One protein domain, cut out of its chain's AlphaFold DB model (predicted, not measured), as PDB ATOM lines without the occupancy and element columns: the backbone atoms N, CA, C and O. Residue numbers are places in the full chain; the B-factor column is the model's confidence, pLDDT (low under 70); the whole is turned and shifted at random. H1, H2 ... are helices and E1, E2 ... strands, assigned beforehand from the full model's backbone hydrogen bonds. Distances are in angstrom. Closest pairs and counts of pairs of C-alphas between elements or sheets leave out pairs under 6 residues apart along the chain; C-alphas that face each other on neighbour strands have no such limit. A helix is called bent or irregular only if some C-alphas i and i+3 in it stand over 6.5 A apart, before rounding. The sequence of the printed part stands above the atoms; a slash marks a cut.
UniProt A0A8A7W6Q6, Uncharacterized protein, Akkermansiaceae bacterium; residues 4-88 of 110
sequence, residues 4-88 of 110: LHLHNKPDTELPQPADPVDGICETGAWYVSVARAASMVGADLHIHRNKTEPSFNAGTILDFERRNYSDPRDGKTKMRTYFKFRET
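This is residues 4 to 88 of the 110 residues of an uncharacterized protein of Akkermansiaceae bacterium (UniProt A0A8A7W6Q6). This is one strongly twisted sheet of six strands bent into an L: the long hairpin of E5 and E6 makes one arm and the longest axis, and at residue 60 E5 turns sharply into the other arm, where its first residues pair with E4, which has E1 at its far side. The short hairpin of E2 and E3 extends the sheet beside the last residues of E6, and the small helix H1 only grazes the sheet. The printed part has 85 residues, with six named strands and one named helix in the chain order E1 E2 E3 H1 E4 E5 E6; it is mostly strand. Across the mixed sheet the order is E1 E4 E5 E6 E3 E2. The whole is compact, with a radius of gyration of the C-alphas of 12.9 A and spans of 38 by 28 by 26 A.

Begin at E1, residues 4 to 7, an edge strand parallel to E4, residues 44 to 48, at 17 degrees; look for N 6 and O 46, 2.9 A apart. Next find the hairpin of E2, residues 16 to 19, the other edge strand, and E3, residues 24 to 26, antiparallel at 140 degrees, with N 18 and O 24 at 3.1 A. E1 and E2 are apart. H1, residues 34 to 38, comes closest to E5, residues 56 to 70, at the C-alphas of Ala 37 and Phe 64, 6.8 A apart; its one O i to N i+4 pair is within hydrogen-bond range. E4, E5 and E6, residues 77 to 86, form a meander, each strand the antiparallel neighbour of the one before. E5 bends by 98 degrees at residue 60 and its pairing is staggered: residues 56 to 60 pair with E4, N 45 and O 59 being 2.8 A apart, and residues 60 to 70 with E6, at 156 degrees, N 65 and O 82 being 2.8 A apart. E6 is also antiparallel to E3, at 158 degrees, with N 25 and O 85 at 2.8 A.

Find C-alpha 4 at (-91.591, 70.884, 39.994), where E1 begins. E4 covers 13.3 A. E5 runs 29.1 A from C-alpha 56 at (-88.236, 73.142, 29.499) to C-alpha 70. E6 runs 28.7 A and ends at C-alpha 86, (-79.121, 65.496, 35.979).

The two C-alphas farthest apart are those of Asp 74 and Thr 88, 38.0 A. The printed part has no cut, and no link is long. The mean pLDDT of the printed part is 71.1; look for values under 70 at residues 4 to 23, 47 to 58, 71 and 88.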
ATOM      1  N   LEU A   4     -91.968  69.564  39.488       58.25
ATOM      2  CA  LEU A   4     -91.591  70.884  39.994       58.25
ATOM      3  C   LEU A   4     -91.515  71.884  38.837       58.25
ATOM      4  O   LEU A   4     -90.675  71.745  37.954       58.25
ATOM      5  N   HIS A   5     -92.366  72.907  38.882       53.91
ATOM      6  CA  HIS A   5     -92.325  74.042  37.961       53.91
ATOM      7  C   HIS A   5     -91.646  75.232  38.638       53.91
ATOM      8  O   HIS A   5     -92.113  75.722  39.669       53.91
ATOM      9  N   LEU A   6     -90.547  75.694  38.051       61.19
ATOM     10  CA  LEU A   6     -89.746  76.801  38.558       61.19
ATOM     11  C   LEU A   6     -89.915  78.037  37.671       61.19
ATOM     12  O   LEU A   6     -89.752  77.960  36.455       61.19
ATOM     13  N   HIS A   7     -90.223  79.181  38.281       53.22
ATOM     14  CA  HIS A   7     -90.227  80.476  37.603       53.22
ATOM     15  C   HIS A   7     -88.872  81.148  37.781       53.22
ATOM     16  O   HIS A   7     -88.542  81.557  38.895       53.22
ATOM     17  N   ASN A   8     -88.127  81.317  36.690       46.72
ATOM     18  CA  ASN A   8     -86.956  82.179  36.711       46.72
ATOM     19  C   ASN A   8     -87.427  83.629  36.913       46.72
ATOM     20  O   ASN A   8     -88.200  84.167  36.117       46.72
ATOM     21  N   LYS A   9     -86.987  84.278  37.992       43.25
ATOM     22  CA  LYS A   9     -86.897  85.740  37.995       43.25
ATOM     23  C   LYS A   9     -85.803  86.156  36.999       43.25
ATOM     24  O   LYS A   9     -84.871  85.378  36.793       43.25
ATOM     25  N   PRO A  10     -85.877  87.369  36.427       42.88
ATOM     26  CA  PRO A  10     -84.839  87.891  35.535       42.88
ATOM     27  C   PRO A  10     -83.422  87.891  36.148       42.88
ATOM     28  O   PRO A  10     -82.462  87.860  35.392       42.88
ATOM     29  N   ASP A  11     -83.297  87.816  37.482       40.44
ATOM     30  CA  ASP A  11     -82.016  87.755  38.211       40.44
ATOM     31  C   ASP A  11     -81.642  86.356  38.742       40.44
ATOM     32  O   ASP A  11     -80.669  86.206  39.477       40.44
ATOM     33  N   THR A  12     -82.421  85.313  38.439       45.28
ATOM     34  CA  THR A  12     -81.999  83.934  38.740       45.28
ATOM     35  C   THR A  12     -81.172  83.460  37.564       45.28
ATOM     36  O   THR A  12     -81.714  83.146  36.500       45.28
ATOM     37  N   GLU A  13     -79.854  83.467  37.753       45.31
ATOM     38  CA  GLU A  13     -78.907  82.875  36.819       45.31
ATOM     39  C   GLU A  13     -79.436  81.503  36.385       45.31
ATOM     40  O   GLU A  13     -79.910  80.705  37.203       45.31
ATOM     41  N   LEU A  14     -79.444  81.278  35.069       50.53
ATOM     42  CA  LEU A  14     -79.764  79.978  34.486       50.53
ATOM     43  C   LEU A  14     -78.967  78.887  35.216       50.53
ATOM     44  O   LEU A  14     -77.884  79.191  35.720       50.53
ATOM     45  N   PRO A  15     -79.468  77.638  35.268       53.53
ATOM     46  CA  PRO A  15     -78.753  76.557  35.926       53.53
ATOM     47  C   PRO A  15     -77.298  76.542  35.476       53.53
ATOM     48  O   PRO A  15     -77.019  76.389  34.283       53.53
ATOM     49  N   GLN A  16     -76.389  76.778  36.416       50.12
ATOM     50  CA  GLN A  16     -74.974  76.719  36.114       50.12
ATOM     51  C   GLN A  16     -74.582  75.236  36.079       50.12
ATOM     52  O   GLN A  16     -75.081  74.449  36.898       50.12
ATOM     53  N   PRO A  17     -73.746  74.804  35.121       46.47
ATOM     54  CA  PRO A  17     -73.203  73.455  35.147       46.47
ATOM     55  C   PRO A  17     -72.430  73.287  36.458       46.47
ATOM     56  O   PRO A  17     -71.443  73.978  36.691       46.47
ATOM     57  N   ALA A  18     -72.925  72.411  37.332       48.97
ATOM     58  CA  ALA A  18     -72.272  72.113  38.602       48.97
ATOM     59  C   ALA A  18     -71.058  71.208  38.370       48.97
ATOM     60  O   ALA A  18     -70.087  71.283  39.117       48.97
ATOM     61  N   ASP A  19     -71.109  70.400  37.305       45.88
ATOM     62  CA  ASP A  19     -69.993  69.612  36.802       45.88
ATOM     63  C   ASP A  19     -70.152  69.373  35.282       45.88
ATOM     64  O   ASP A  19     -71.149  68.774  34.857       45.88
ATOM     65  N   PRO A  20     -69.229  69.851  34.423       47.00
ATOM     66  CA  PRO A  20     -69.335  69.679  32.974       47.00
ATOM     67  C   PRO A  20     -69.135  68.230  32.501       47.00
ATOM     68  O   PRO A  20     -69.400  67.954  31.330       47.00
ATOM     69  N   VAL A  21     -68.683  67.308  33.362       49.84
ATOM     70  CA  VAL A  21     -68.314  65.940  32.953       49.84
ATOM     71  C   VAL A  21     -69.486  64.947  33.045       49.84
ATOM     72  O   VAL A  21     -69.584  64.059  32.202       49.84
ATOM     73  N   ASP A  22     -70.432  65.145  33.973       62.12
ATOM     74  CA  ASP A  22     -71.502  64.166  34.277       62.12
ATOM     75  C   ASP A  22     -72.935  64.632  33.947       62.12
ATOM     76  O   ASP A  22     -73.921  63.951  34.266       62.12
ATOM     77  N   GLY A  23     -73.082  65.807  33.325       69.62
ATOM     78  CA  GLY A  23     -74.396  66.383  33.013       69.62
ATOM     79  C   GLY A  23     -75.214  66.721  34.264       69.62
ATOM     80  O   GLY A  23     -76.445  66.718  34.216       69.62
ATOM     81  N   ILE A  24     -74.547  66.968  35.397       79.31
ATOM     82  CA  ILE A  24     -75.179  67.408  36.641       79.31
ATOM     83  C   ILE A  24     -75.140  68.935  36.690       79.31
ATOM     84  O   ILE A  24     -74.087  69.573  36.617       79.31
ATOM     85  N   CYS A  25     -76.314  69.526  36.846       79.12
ATOM     86  CA  CYS A  25     -76.518  70.958  36.953       79.12
ATOM     87  C   CYS A  25     -77.083  71.309  38.324       79.12
ATOM     88  O   CYS A  25     -77.713  70.486  38.994       79.12
ATOM     89  N   GLU A  26     -76.884  72.558  38.727       81.25
ATOM     90  CA  GLU A  26     -77.500  73.111  39.925       81.25
ATOM     91  C   GLU A  26     -78.454  74.239  39.539       81.25
ATOM     92  O   GLU A  26     -78.186  75.038  38.641       81.25
ATOM     93  N   THR A  27     -79.607  74.299  40.195       76.81
ATOM     94  CA  THR A  27     -80.523  75.428  40.039       76.81
ATOM     95  C   THR A  27     -79.999  76.671  40.759       76.81
ATOM     96  O   THR A  27     -79.223  76.566  41.700       76.81
ATOM     97  N   GLY A  28     -80.562  77.843  40.456       77.50
ATOM     98  CA  GLY A  28     -80.421  79.014  41.326       77.50
ATOM     99  C   GLY A  28     -81.011  78.820  42.737       77.50
ATOM    100  O   GLY A  28     -81.441  77.732  43.124       77.50
ATOM    101  N   ALA A  29     -81.057  79.904  43.510       76.81
ATOM    102  CA  ALA A  29     -81.522  79.903  44.896       76.81
ATOM    103  C   ALA A  29     -83.061  79.901  45.014       76.81
ATOM    104  O   ALA A  29     -83.728  80.810  44.517       76.81
ATOM    105  N   TRP A  30     -83.628  78.960  45.776       78.44
ATOM    106  CA  TRP A  30     -85.078  78.826  45.975       78.44
ATOM    107  C   TRP A  30     -85.512  78.985  47.428       78.44
ATOM    108  O   TRP A  30     -84.781  78.678  48.371       78.44
ATOM    109  N   TYR A  31     -86.754  79.436  47.617       77.69
ATOM    110  CA  TYR A  31     -87.413  79.440  48.920       77.69
ATOM    111  C   TYR A  31     -88.372  78.255  49.032       77.69
ATOM    112  O   TYR A  31     -89.539  78.342  48.659       77.69
ATOM    113  N   VAL A  32     -87.858  77.129  49.523       81.50
ATOM    114  CA  VAL A  32     -88.614  75.887  49.723       81.50
ATOM    115  C   VAL A  32     -88.259  75.323  51.099       81.50
ATOM    116  O   VAL A  32     -87.101  75.382  51.515       81.50
ATOM    117  N   SER A  33     -89.248  74.801  51.831       83.25
ATOM    118  CA  SER A  33     -88.999  74.149  53.123       83.25
ATOM    119  C   SER A  33     -88.207  72.851  52.942       83.25
ATOM    120  O   SER A  33     -88.274  72.223  51.891       83.25
ATOM    121  N   VAL A  34     -87.492  72.407  53.980       85.69
ATOM    122  CA  VAL A  34     -86.698  71.164  53.920       85.69
ATOM    123  C   VAL A  34     -87.571  69.965  53.554       85.69
ATOM    124  O   VAL A  34     -87.241  69.232  52.633       85.69
ATOM    125  N   ALA A  35     -88.721  69.803  54.217       85.75
ATOM    126  CA  ALA A  35     -89.644  68.703  53.941       85.75
ATOM    127  C   ALA A  35     -90.133  68.714  52.484       85.75
ATOM    128  O   ALA A  35     -90.226  67.674  51.835       85.75
ATOM    129  N   ARG A  36     -90.407  69.909  51.945       80.81
ATOM    130  CA  ARG A  36     -90.862  70.060  50.565       80.81
ATOM    131  C   ARG A  36     -89.731  69.799  49.569       80.81
ATOM    132  O   ARG A  36     -89.981  69.126  48.577       80.81
ATOM    133  N   ALA A  37     -88.514  70.258  49.849       83.75
ATOM    134  CA  ALA A  37     -87.338  69.988  49.025       83.75
ATOM    135  C   ALA A  37     -86.992  68.492  49.001       83.75
ATOM    136  O   ALA A  37     -86.811  67.928  47.928       83.75
ATOM    137  N   ALA A  38     -87.026  67.828  50.159       87.50
ATOM    138  CA  ALA A  38     -86.832  66.384  50.259       87.50
ATOM    139  C   ALA A  38     -87.873  65.609  49.437       87.50
ATOM    140  O   ALA A  38     -87.520  64.681  48.721       87.50
ATOM    141  N   SER A  39     -89.142  66.042  49.450       85.31
ATOM    142  CA  SER A  39     -90.197  65.417  48.636       85.31
ATOM    143  C   SER A  39     -90.032  65.590  47.119       85.31
ATOM    144  O   SER A  39     -90.761  64.962  46.356       85.31
ATOM    145  N   MET A  40     -89.129  66.471  46.675       84.19
ATOM    146  CA  MET A  40     -88.863  66.742  45.260       84.19
ATOM    147  C   MET A  40     -87.682  65.935  44.715       84.19
ATOM    148  O   MET A  40     -87.495  65.903  43.504       84.19
ATOM    149  N   VAL A  41     -86.898  65.269  45.565       87.56
ATOM    150  CA  VAL A  41     -85.831  64.374  45.102       87.56
ATOM    151  C   VAL A  41     -86.448  63.221  44.302       87.56
ATOM    152  O   VAL A  41     -87.422  62.604  44.732       87.56
ATOM    153  N   GLY A  42     -85.914  62.969  43.106       83.94
ATOM    154  CA  GLY A  42     -86.454  62.024  42.126       83.94
ATOM    155  C   GLY A  42     -87.569  62.584  41.232       83.94
ATOM    156  O   GLY A  42     -88.028  61.880  40.334       83.94
ATOM    157  N   ALA A  43     -88.012  63.829  41.443       83.69
ATOM    158  CA  ALA A  43     -88.996  64.478  40.579       83.69
ATOM    159  C   ALA A  43     -88.356  65.051  39.305       83.69
ATOM    160  O   ALA A  43     -87.186  65.446  39.296       83.69
ATOM    161  N   ASP A  44     -89.162  65.166  38.249       79.69
ATOM    162  CA  ASP A  44     -88.771  65.889  37.040       79.69
ATOM    163  C   ASP A  44     -88.795  67.407  37.303       79.69
ATOM    164  O   ASP A  44     -89.762  67.973  37.832       79.69
ATOM    165  N   LEU A  45     -87.707  68.061  36.908       76.50
ATOM    166  CA  LEU A  45     -87.487  69.492  37.007       76.50
ATOM    167  C   LEU A  45     -87.901  70.171  35.706       76.50
ATOM    168  O   LEU A  45     -87.335  69.904  34.646       76.50
ATOM    169  N   HIS A  46     -88.843  71.103  35.794       74.00
ATOM    170  CA  HIS A  46     -89.275  71.922  34.670       74.00
ATOM    171  C   HIS A  46     -89.003  73.397  34.967       74.00
ATOM    172  O   HIS A  46     -89.478  73.950  35.961       74.00
ATOM    173  N   ILE A  47     -88.242  74.049  34.091       69.12
ATOM    174  CA  ILE A  47     -87.842  75.450  34.242       69.12
ATOM    175  C   ILE A  47     -88.593  76.295  33.217       69.12
ATOM    176  O   ILE A  47     -88.654  75.952  32.036       69.12
ATOM    177  N   HIS A  48     -89.144  77.417  33.670       63.41
ATOM    178  CA  HIS A  48     -89.772  78.432  32.831       63.41
ATOM    179  C   HIS A  48     -88.959  79.720  32.890       63.41
ATOM    180  O   HIS A  48     -88.664  80.215  33.979       63.41
ATOM    181  N   ARG A  49     -88.651  80.313  31.731       54.62
ATOM    182  CA  ARG A  49     -88.038  81.652  31.673       54.62
ATOM    183  C   ARG A  49     -89.004  82.747  32.124       54.62
ATOM    184  O   ARG A  49     -88.584  83.708  32.754       54.62
ATOM    185  N   ASN A  50     -90.294  82.600  31.831       53.22
ATOM    186  CA  ASN A  50     -91.356  83.498  32.275       53.22
ATOM    187  C   ASN A  50     -92.706  82.751  32.310       53.22
ATOM    188  O   ASN A  50     -92.814  81.620  31.841       53.22
ATOM    189  N   LYS A  51     -93.741  83.361  32.913       54.88
ATOM    190  CA  LYS A  51     -95.060  82.709  33.104       54.88
ATOM    191  C   LYS A  51     -95.756  82.343  31.789       54.88
ATOM    192  O   LYS A  51     -96.638  81.490  31.776       54.88
ATOM    193  N   THR A  52     -95.382  83.046  30.730       53.28
ATOM    194  CA  THR A  52     -95.968  82.998  29.393       53.28
ATOM    195  C   THR A  52     -95.179  82.106  28.438       53.28
ATOM    196  O   THR A  52     -95.633  81.874  27.325       53.28
ATOM    197  N   GLU A  53     -94.008  81.598  28.841       50.94
ATOM    198  CA  GLU A  53     -93.208  80.694  28.020       50.94
ATOM    199  C   GLU A  53     -93.355  79.234  28.450       50.94
ATOM    200  O   GLU A  53     -93.583  78.916  29.628       50.94
ATOM    201  N   PRO A  54     -93.175  78.316  27.489       52.22
ATOM    202  CA  PRO A  54     -93.179  76.898  27.775       52.22
ATOM    203  C   PRO A  54     -92.143  76.476  28.806       52.22
ATOM    204  O   PRO A  54     -91.044  77.024  28.887       52.22
ATOM    205  N   SER A  55     -92.509  75.443  29.560       58.78
ATOM    206  CA  SER A  55     -91.552  74.709  30.378       58.78
ATOM    207  C   SER A  55     -90.519  74.027  29.493       58.78
ATOM    208  O   SER A  55     -90.854  73.445  28.456       58.78
ATOM    209  N   PHE A  56     -89.282  74.033  29.965       62.59
ATOM    210  CA  PHE A  56     -88.236  73.142  29.499       62.59
ATOM    211  C   PHE A  56     -88.000  72.111  30.595       62.59
ATOM    212  O   PHE A  56     -87.755  72.487  31.744       62.59
ATOM    213  N   ASN A  57     -88.101  70.823  30.268       66.88
ATOM    214  CA  ASN A  57     -87.648  69.791  31.190       66.88
ATOM    215  C   ASN A  57     -86.119  69.886  31.276       66.88
ATOM    216  O   ASN A  57     -85.406  69.685  30.292       66.88
ATOM    217  N   ALA A  58     -85.649  70.276  32.452       67.44
ATOM    218  CA  ALA A  58     -84.242  70.452  32.741       67.44
ATOM    219  C   ALA A  58     -83.593  69.128  33.154       67.44
ATOM    220  O   ALA A  58     -82.402  68.964  32.941       67.44
ATOM    221  N   GLY A  59     -84.353  68.173  33.695       77.75
ATOM    222  CA  GLY A  59     -83.827  66.882  34.119       77.75
ATOM    223  C   GLY A  59     -84.560  66.299  35.318       77.75
ATOM    224  O   GLY A  59     -85.690  66.683  35.606       77.75
ATOM    225  N   THR A  60     -83.901  65.400  36.045       86.00
ATOM    226  CA  THR A  60     -84.428  64.804  37.284       86.00
ATOM    227  C   THR A  60     -83.618  65.290  38.481       86.00
ATOM    228  O   THR A  60     -82.385  65.278  38.443       86.00
ATOM    229  N   ILE A  61     -84.304  65.718  39.543       88.00
ATOM    230  CA  ILE A  61     -83.677  66.180  40.787       88.00
ATOM    231  C   ILE A  61     -83.008  64.991  41.477       88.00
ATOM    232  O   ILE A  61     -83.660  63.992  41.774       88.00
ATOM    233  N   LEU A  62     -81.715  65.118  41.752       89.38
ATOM    234  CA  LEU A  62     -80.911  64.111  42.438       89.38
ATOM    235  C   LEU A  62     -80.785  64.403  43.930       89.38
ATOM    236  O   LEU A  62     -80.820  63.483  44.737       89.38
ATOM    237  N   ASP A  63     -80.623  65.677  44.281       91.44
ATOM    238  CA  ASP A  63     -80.381  66.109  45.654       91.44
ATOM    239  C   ASP A  63     -80.714  67.600  45.825       91.44
ATOM    240  O   ASP A  63     -80.978  68.315  44.849       91.44
ATOM    241  N   PHE A  64     -80.690  68.091  47.062       89.56
ATOM    242  CA  PHE A  64     -80.774  69.511  47.366       89.56
ATOM    243  C   PHE A  64     -79.789  69.915  48.462       89.56
ATOM    244  O   PHE A  64     -79.570  69.212  49.442       89.56
ATOM    245  N   GLU A  65     -79.254  71.121  48.338       90.38
ATOM    246  CA  GLU A  65     -78.401  71.736  49.343       90.38
ATOM    247  C   GLU A  65     -79.074  72.995  49.887       90.38
ATOM    248  O   GLU A  65     -79.829  73.673  49.182       90.38
ATOM    249  N   ARG A  66     -78.807  73.336  51.152       88.44
ATOM    250  CA  ARG A  66     -79.218  74.628  51.705       88.44
ATOM    251  C   ARG A  66     -78.010  75.478  52.029       88.44
ATOM    252  O   ARG A  66     -77.187  75.087  52.849       88.44
ATOM    253  N   ARG A  67     -77.956  76.664  51.431       86.94
ATOM    254  CA  ARG A  67     -76.882  77.634  51.647       86.94
ATOM    255  C   ARG A  67     -77.430  78.911  52.263       86.94
ATOM    256  O   ARG A  67     -78.583  79.298  52.033       86.94
ATOM    257  N   ASN A  68     -76.579  79.554  53.051       83.50
ATOM    258  CA  ASN A  68     -76.822  80.894  53.554       83.50
ATOM    259  C   ASN A  68     -76.749  81.880  52.389       83.50
ATOM    260  O   ASN A  68     -75.765  81.917  51.657       83.50
ATOM    261  N   TYR A  69     -77.790  82.687  52.242       77.50
ATOM    262  CA  TYR A  69     -77.859  83.773  51.281       77.50
ATOM    263  C   TYR A  69     -78.102  85.071  52.042       77.50
ATOM    264  O   TYR A  69     -79.120  85.209  52.726       77.50
ATOM    265  N   SER A  70     -77.173  86.012  51.935       75.69
ATOM    266  CA  SER A  70     -77.358  87.356  52.475       75.69
ATOM    267  C   SER A  70     -78.154  88.179  51.476       75.69
ATOM    268  O   SER A  70     -77.712  88.404  50.352       75.69
ATOM    269  N   ASP A  71     -79.351  88.595  51.874       69.06
ATOM    270  CA  ASP A  71     -80.202  89.422  51.030       69.06
ATOM    271  C   ASP A  71     -79.641  90.855  50.985       69.06
ATOM    272  O   ASP A  71     -79.588  91.521  52.023       69.06
ATOM    273  N   PRO A  72     -79.214  91.358  49.813       70.69
ATOM    274  CA  PRO A  72     -78.571  92.665  49.707       70.69
ATOM    275  C   PRO A  72     -79.507  93.832  50.056       70.69
ATOM    276  O   PRO A  72     -79.039  94.956  50.209       70.69
ATOM    277  N   ARG A  73     -80.823  93.595  50.184       70.12
ATOM    278  CA  ARG A  73     -81.812  94.636  50.509       70.12
ATOM    279  C   ARG A  73     -82.002  94.858  52.004       70.12
ATOM    280  O   ARG A  73     -82.334  95.968  52.404       70.12
ATOM    281  N   ASP A  74     -81.857  93.812  52.813       78.06
ATOM    282  CA  ASP A  74     -82.112  93.876  54.258       78.06
ATOM    283  C   ASP A  74     -80.928  93.397  55.115       78.06
ATOM    284  O   ASP A  74     -80.993  93.475  56.342       78.06
ATOM    285  N   GLY A  75     -79.850  92.914  54.484       75.81
ATOM    286  CA  GLY A  75     -78.652  92.405  55.149       75.81
ATOM    287  C   GLY A  75     -78.877  91.109  55.931       75.81
ATOM    288  O   GLY A  75     -77.964  90.640  56.609       75.81
ATOM    289  N   LYS A  76     -80.075  90.510  55.871       78.12
ATOM    290  CA  LYS A  76     -80.405  89.319  56.653       78.12
ATOM    291  C   LYS A  76     -79.935  88.071  55.930       78.12
ATOM    292  O   LYS A  76     -80.241  87.846  54.756       78.12
ATOM    293  N   THR A  77     -79.265  87.200  56.676       76.88
ATOM    294  CA  THR A  77     -78.957  85.849  56.220       76.88
ATOM    295  C   THR A  77     -80.232  85.016  56.208       76.88
ATOM    296  O   THR A  77     -80.880  84.806  57.234       76.88
ATOM    297  N   LYS A  78     -80.605  84.539  55.024       81.94
ATOM    298  CA  LYS A  78     -81.737  83.642  54.805       81.94
ATOM    299  C   LYS A  78     -81.208  82.329  54.259       81.94
ATOM    300  O   LYS A  78     -80.317  82.307  53.420       81.94
ATOM    301  N   MET A  79     -81.807  81.227  54.682       82.00
ATOM    302  CA  MET A  79     -81.508  79.936  54.076       82.00
ATOM    303  C   MET A  79     -82.243  79.801  52.741       82.00
ATOM    304  O   MET A  79     -83.452  80.058  52.651       82.00
ATOM    305  N   ARG A  80     -81.512  79.380  51.711       84.81
ATOM    306  CA  ARG A  80     -82.032  79.107  50.368       84.81
ATOM    307  C   ARG A  80     -81.683  77.691  49.950       84.81
ATOM    308  O   ARG A  80     -80.668  77.158  50.379       84.81
ATOM    309  N   THR A  81     -82.552  77.097  49.149       85.31
ATOM    310  CA  THR A  81     -82.431  75.727  48.653       85.31
ATOM    311  C   THR A  81     -81.931  75.746  47.216       85.31
ATOM    312  O   THR A  81     -82.457  76.503  46.404       85.31
ATOM    313  N   TYR A  82     -80.956  74.905  46.910       86.19
ATOM    314  CA  TYR A  82     -80.365  74.724  45.589       86.19
ATOM    315  C   TYR A  82     -80.551  73.258  45.213       86.19
ATOM    316  O   TYR A  82     -80.160  72.383  45.982       86.19
ATOM    317  N   PHE A  83     -81.192  72.971  44.084       85.69
ATOM    318  CA  PHE A  83     -81.408  71.597  43.637       85.69
ATOM    319  C   PHE A  83     -80.301  71.181  42.682       85.69
ATOM    320  O   PHE A  83     -80.020  71.895  41.720       85.69
ATOM    321  N   LYS A  84     -79.731  70.001  42.913       88.38
ATOM    322  CA  LYS A  84     -78.848  69.323  41.966       88.38
ATOM    323  C   LYS A  84     -79.697  68.393  41.122       88.38
ATOM    324  O   LYS A  84     -80.490  67.619  41.658       88.38
ATOM    325  N   PHE A  85     -79.561  68.468  39.810       85.19
ATOM    326  CA  PHE A  85     -80.337  67.659  38.882       85.19
ATOM    327  C   PHE A  85     -79.454  67.164  37.744       85.19
ATOM    328  O   PHE A  85     -78.479  67.813  37.381       85.19
ATOM    329  N   ARG A  86     -79.796  66.010  37.174       84.50
ATOM    330  CA  ARG A  86     -79.121  65.496  35.979       84.50
ATOM    331  C   ARG A  86     -79.890  65.914  34.741       84.50
ATOM    332  O   ARG A  86     -81.056  65.534  34.602       84.50
ATOM    333  N   GLU A  87     -79.239  66.650  33.845       75.81
ATOM    334  CA  GLU A  87     -79.798  66.949  32.533       75.81
ATOM    335  C   GLU A  87     -80.105  65.651  31.785       75.81
ATOM    336  O   GLU A  87     -79.318  64.708  31.777       75.81
ATOM    337  N   THR A  88     -81.271  65.591  31.144       66.88
ATOM    338  CA  THR A  88     -81.636  64.471  30.270       66.88
ATOM    339  C   THR A  88     -81.522  64.940  28.815       66.88
ATOM    340  O   THR A  88     -82.402  65.680  28.362       66.88
TER     341      THR A  88